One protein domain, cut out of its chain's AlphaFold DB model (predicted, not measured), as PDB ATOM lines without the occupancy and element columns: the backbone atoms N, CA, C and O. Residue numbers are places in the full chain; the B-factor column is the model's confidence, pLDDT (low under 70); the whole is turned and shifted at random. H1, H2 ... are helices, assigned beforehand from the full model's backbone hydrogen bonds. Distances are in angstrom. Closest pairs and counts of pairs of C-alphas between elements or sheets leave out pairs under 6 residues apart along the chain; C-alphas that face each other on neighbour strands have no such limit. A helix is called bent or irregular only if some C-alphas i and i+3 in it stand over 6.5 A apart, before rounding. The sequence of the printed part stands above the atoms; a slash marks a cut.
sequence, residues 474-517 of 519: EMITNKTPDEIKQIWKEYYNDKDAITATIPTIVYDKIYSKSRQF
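This is residues 474 to 517 of the 519 residues of the protein "Hypothetical protein" of Timema genevievae (UniProt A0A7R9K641). The longest helix, H2, sticks out as a free arm from one end of an open, U-shaped run of chain. H1 makes one limb of the U, and the link after it turns at residues 493 to 497 and runs back as the other limb to the start of H2, so that the two helices do not form a packed core. The printed part has 44 residues with two named helices, H1 then H2 along the chain, and no named strand; the class is all helix. It is only just loose, close to extended, with a radius of gyration of the C-alphas of 13.4 A, and its C-alphas span 34 by 29 by 16 A.

H2, residues 504 to 516, stands free together with Phe 517. H1, residues 481 to 492, is apart from H2, with no C-alpha of the one within 8 A of the other. Residues 490 to 498 also stand free, of which 490 to 492 belong to H1. In the backbones, 8 of 9 O i to N i+4 pairs in H2 and 7 of 8 in H1 are within hydrogen-bond range.

H2 has 13 residues and measures 18.2 A from C-alpha 504 at (10.883, 42.870, 36.370) to C-alpha 516 at (9.419, 37.300, 53.687). H1 has 12 residues and measures 17.0 A, beginning at C-alpha 481 at (11.707, 42.099, 24.894). Neither helix is bent or irregular.

The C-alphas of Met 475 and Phe 517 are the two farthest apart, at 36.4 A. The link from H1 to H2, with 11 residues between them, is long. The printed part has no cut. Its mean pLDDT is 89.5, and no printed residue is under 70.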
ATOM      1  N   GLU A 474      23.481  34.235  24.283       85.12
ATOM      2  CA  GLU A 474      24.253  34.999  23.284       85.12
ATOM      3  C   GLU A 474      23.448  35.410  22.035       85.12
ATOM      4  O   GLU A 474      23.769  36.400  21.388       85.12
ATOM      5  N   MET A 475      22.392  34.665  21.678       81.56
ATOM      6  CA  MET A 475      21.568  34.937  20.491       81.56
ATOM      7  C   MET A 475      20.317  35.781  20.788       81.56
ATOM      8  O   MET A 475      19.534  36.054  19.872       81.56
ATOM      9  N   ILE A 476      20.098  36.168  22.050       84.88
ATOM     10  CA  ILE A 476      18.941  36.966  22.486       84.88
ATOM     11  C   ILE A 476      19.324  38.314  23.114       84.88
ATOM     12  O   ILE A 476      18.442  39.151  23.269       84.88
ATOM     13  N   THR A 477      20.606  38.582  23.399       82.06
ATOM     14  CA  THR A 477      21.067  39.870  23.975       82.06
ATOM     15  C   THR A 477      20.707  41.096  23.136       82.06
ATOM     16  O   THR A 477      20.540  42.180  23.683       82.06
ATOM     17  N   ASN A 478      20.593  40.930  21.816       87.75
ATOM     18  CA  ASN A 478      20.386  42.022  20.861       87.75
ATOM     19  C   ASN A 478      18.923  42.128  20.386       87.75
ATOM     20  O   ASN A 478      18.652  42.834  19.417       87.75
ATOM     21  N   LYS A 479      17.998  41.384  21.007       87.81
ATOM     22  CA  LYS A 479      16.585  41.310  20.609       87.81
ATOM     23  C   LYS A 479      15.702  42.170  21.499       87.81
ATOM     24  O   LYS A 479      16.008  42.391  22.671       87.81
ATOM     25  N   THR A 480      14.578  42.625  20.954       91.56
ATOM     26  CA  THR A 480      13.578  43.356  21.743       91.56
ATOM     27  C   THR A 480      12.890  42.424  22.758       91.56
ATOM     28  O   THR A 480      12.805  41.211  22.531       91.56
ATOM     29  N   PRO A 481      12.379  42.937  23.896       87.06
ATOM     30  CA  PRO A 481      11.707  42.099  24.894       87.06
ATOM     31  C   PRO A 481      10.477  41.370  24.329       87.06
ATOM     32  O   PRO A 481      10.187  40.247  24.747       87.06
ATOM     33  N   ASP A 482       9.787  41.963  23.351       89.69
ATOM     34  CA  ASP A 482       8.634  41.353  22.686       89.69
ATOM     35  C   ASP A 482       9.031  40.221  21.723       89.69
ATOM     36  O   ASP A 482       8.362  39.186  21.695       89.69
ATOM     37  N   GLU A 483      10.163  40.334  21.018       90.44
ATOM     38  CA  GLU A 483      10.740  39.214  20.258       90.44
ATOM     39  C   GLU A 483      11.138  38.052  21.174       90.44
ATOM     40  O   GLU A 483      10.827  36.898  20.882       90.44
ATOM     41  N   ILE A 484      11.797  38.335  22.305       89.88
ATOM     42  CA  ILE A 484      12.196  37.302  23.277       89.88
ATOM     43  C   ILE A 484      10.954  36.588  23.831       89.88
ATOM     44  O   ILE A 484      10.922  35.359  23.912       89.88
ATOM     45  N   LYS A 485       9.897  37.347  24.141       89.44
ATOM     46  CA  LYS A 485       8.588  36.832  24.566       89.44
ATOM     47  C   LYS A 485       7.923  35.958  23.503       89.44
ATOM     48  O   LYS A 485       7.338  34.935  23.861       89.44
ATOM     49  N   GLN A 486       8.022  36.318  22.225       90.62
ATOM     50  CA  GLN A 486       7.490  35.503  21.132       90.62
ATOM     51  C   GLN A 486       8.256  34.180  20.988       90.62
ATOM     52  O   GLN A 486       7.633  33.121  20.968       90.62
ATOM     53  N   ILE A 487       9.593  34.219  21.000       89.38
ATOM     54  CA  ILE A 487      10.439  33.014  20.910       89.38
ATOM     55  C   ILE A 487      10.202  32.085  22.117       89.38
ATOM     56  O   ILE A 487      10.175  30.863  21.965       89.38
ATOM     57  N   TRP A 488       9.996  32.643  23.317       90.00
ATOM     58  CA  TRP A 488       9.672  31.860  24.515       90.00
ATOM     59  C   TRP A 488       8.331  31.130  24.391       90.00
ATOM     60  O   TRP A 488       8.255  29.945  24.711       90.00
ATOM     61  N   LYS A 489       7.288  31.806  23.890       88.81
ATOM     62  CA  LYS A 489       5.984  31.178  23.618       88.81
ATOM     63  C   LYS A 489       6.105  30.050  22.596       88.81
ATOM     64  O   LYS A 489       5.624  28.951  22.843       88.81
ATOM     65  N   GLU A 490       6.780  30.311  21.481       89.75
ATOM     66  CA  GLU A 490       6.939  29.350  20.383       89.75
ATOM     67  C   GLU A 490       7.706  28.092  20.827       89.75
ATOM     68  O   GLU A 490       7.287  26.976  20.533       89.75
ATOM     69  N   TYR A 491       8.755  28.236  21.647       88.38
ATOM     70  CA  TYR A 491       9.510  27.098  22.191       88.38
ATOM     71  C   TYR A 491       8.670  26.148  23.069       88.38
ATOM     72  O   TYR A 491       9.022  24.968  23.197       88.38
ATOM     73  N   TYR A 492       7.596  26.633  23.696       89.44
ATOM     74  CA  TYR A 492       6.718  25.838  24.562       89.44
ATOM     75  C   TYR A 492       5.348  25.522  23.954       89.44
ATOM     76  O   TYR A 492       4.597  24.782  24.579       89.44
ATOM     77  N   ASN A 493       5.041  25.999  22.745       88.12
ATOM     78  CA  ASN A 493       3.751  25.775  22.085       88.12
ATOM     79  C   ASN A 493       3.376  24.283  21.979       88.12
ATOM     80  O   ASN A 493       2.224  23.913  22.181       88.12
ATOM     81  N   ASP A 494       4.370  23.428  21.734       86.94
ATOM     82  CA  ASP A 494       4.184  21.984  21.532       86.94
ATOM     83  C   ASP A 494       4.421  21.164  22.821       86.94
ATOM     84  O   ASP A 494       4.609  19.945  22.768       86.94
ATOM     85  N   LYS A 495       4.501  21.820  23.987       88.00
ATOM     86  CA  LYS A 495       4.832  21.198  25.278       88.00
ATOM     87  C   LYS A 495       3.739  21.476  26.300       88.00
ATOM     88  O   LYS A 495       3.321  22.612  26.475       88.00
ATOM     89  N   ASP A 496       3.370  20.444  27.049       86.31
ATOM     90  CA  ASP A 496       2.475  20.558  28.201       86.31
ATOM     91  C   ASP A 496       3.194  21.275  29.364       86.31
ATOM     92  O   ASP A 496       3.869  20.656  30.193       86.31
ATOM     93  N   ALA A 497       3.178  22.613  29.337       82.88
ATOM     94  CA  ALA A 497       3.895  23.472  30.273       82.88
ATOM     95  C   ALA A 497       3.225  24.848  30.432       82.88
ATOM     96  O   ALA A 497       2.927  25.539  29.458       82.88
ATOM     97  N   ILE A 498       3.082  25.305  31.679       88.12
ATOM     98  CA  ILE A 498       2.649  26.675  31.984       88.12
ATOM     99  C   ILE A 498       3.784  27.641  31.628       88.12
ATOM    100  O   ILE A 498       4.900  27.506  32.134       88.12
ATOM    101  N   THR A 499       3.502  28.650  30.800       89.50
ATOM    102  CA  THR A 499       4.476  29.691  30.443       89.50
ATOM    103  C   THR A 499       3.937  31.098  30.650       89.50
ATOM    104  O   THR A 499       2.787  31.407  30.351       89.50
ATOM    105  N   ALA A 500       4.799  31.977  31.158       88.69
ATOM    106  CA  ALA A 500       4.518  33.393  31.328       88.69
ATOM    107  C   ALA A 500       5.813  34.206  31.202       88.69
ATOM    108  O   ALA A 500       6.890  33.736  31.565       88.69
ATOM    109  N   THR A 501       5.695  35.445  30.726       89.81
ATOM    110  CA  THR A 501       6.769  36.447  30.769       89.81
ATOM    111  C   THR A 501       6.399  37.502  31.804       89.81
ATOM    112  O   THR A 501       5.467  38.276  31.578       89.81
ATOM    113  N   ILE A 502       7.097  37.517  32.939       92.56
ATOM    114  CA  ILE A 502       6.805  38.411  34.066       92.56
ATOM    115  C   ILE A 502       7.695  39.663  33.951       92.56
ATOM    116  O   ILE A 502       8.915  39.512  33.894       92.56
ATOM    117  N   PRO A 503       7.140  40.891  33.929       92.75
ATOM    118  CA  PRO A 503       7.944  42.114  33.966       92.75
ATOM    119  C   PRO A 503       8.741  42.225  35.271       92.75
ATOM    120  O   PRO A 503       8.210  41.908  36.336       92.75
ATOM    121  N   THR A 504       9.965  42.757  35.216       90.12
ATOM    122  CA  THR A 504      10.883  42.870  36.370       90.12
ATOM    123  C   THR A 504      10.214  43.503  37.597       90.12
ATOM    124  O   THR A 504      10.211  42.918  38.672       90.12
ATOM    125  N   ILE A 505       9.491  44.615  37.401       91.88
ATOM    126  CA  ILE A 505       8.749  45.349  38.449       91.88
ATOM    127  C   ILE A 505       7.732  44.460  39.196       91.88
ATOM    128  O   ILE A 505       7.424  44.698  40.367       91.88
ATOM    129  N   VAL A 506       7.166  43.457  38.519       93.50
ATOM    130  CA  VAL A 506       6.221  42.495  39.105       93.50
ATOM    131  C   VAL A 506       6.980  41.343  39.763       93.50
ATOM    132  O   VAL A 506       6.638  40.956  40.880       93.50
ATOM    133  N   TYR A 507       8.034  40.840  39.114       94.12
ATOM    134  CA  TYR A 507       8.884  39.778  39.651       94.12
ATOM    135  C   TYR A 507       9.527  40.175  40.987       94.12
ATOM    136  O   TYR A 507       9.395  39.432  41.958       94.12
ATOM    137  N   ASP A 508      10.104  41.373  41.092       94.00
ATOM    138  CA  ASP A 508      10.762  41.863  42.313       94.00
ATOM    139  C   ASP A 508       9.789  41.946  43.504       94.00
ATOM    140  O   ASP A 508      10.141  41.626  44.643       94.00
ATOM    141  N   LYS A 509       8.526  42.318  43.247       94.19
ATOM    142  CA  LYS A 509       7.448  42.345  44.255       94.19
ATOM    143  C   LYS A 509       7.018  40.948  44.700       94.19
ATOM    144  O   LYS A 509       6.653  40.771  45.860       94.19
ATOM    145  N   ILE A 510       7.039  39.966  43.799       94.12
ATOM    146  CA  ILE A 510       6.744  38.564  44.130       94.12
ATOM    147  C   ILE A 510       7.916  37.964  44.916       94.12
ATOM    148  O   ILE A 510       7.700  37.366  45.966       94.12
ATOM    149  N   TYR A 511       9.150  38.182  44.457       93.88
ATOM    150  CA  TYR A 511      10.374  37.640  45.046       93.88
ATOM    151  C   TYR A 511      10.686  38.209  46.441       93.88
ATOM    152  O   TYR A 511      11.077  37.479  47.350       93.88
ATOM    153  N   SER A 512      10.465  39.510  46.654       93.56
ATOM    154  CA  SER A 512      10.584  40.114  47.990       93.56
ATOM    155  C   SER A 512       9.562  39.539  48.976       93.56
ATOM    156  O   SER A 512       9.931  39.210  50.104       93.56
ATOM    157  N   LYS A 513       8.309  39.334  48.547       93.81
ATOM    158  CA  LYS A 513       7.271  38.701  49.374       93.81
ATOM    159  C   LYS A 513       7.542  37.222  49.645       93.81
ATOM    160  O   LYS A 513       7.380  36.801  50.785       93.81
ATOM    161  N   SER A 514       7.983  36.438  48.660       93.06
ATOM    162  CA  SER A 514       8.257  35.006  48.863       93.06
ATOM    163  C   SER A 514       9.435  34.756  49.808       93.06
ATOM    164  O   SER A 514       9.428  33.770  50.537       93.06
ATOM    165  N   ARG A 515      10.414  35.672  49.867       90.12
ATOM    166  CA  ARG A 515      11.484  35.636  50.880       90.12
ATOM    167  C   ARG A 515      11.030  36.054  52.282       90.12
ATOM    168  O   ARG A 515      11.657  35.633  53.246       90.12
ATOM    169  N   GLN A 516       9.996  36.889  52.398       89.31
ATOM    170  CA  GLN A 516       9.419  37.300  53.687       89.31
ATOM    171  C   GLN A 516       8.456  36.251  54.255       89.31
ATOM    172  O   GLN A 516       8.397  36.083  55.469       89.31
ATOM    173  N   PHE A 517       7.743  35.530  53.384       84.75
ATOM    174  CA  PHE A 517       6.780  34.488  53.750       84.75
ATOM    175  C   PHE A 517       7.102  33.155  53.040       84.75
ATOM    176  O   PHE A 517       6.360  32.742  52.142       84.75
TER     177      PHE A 517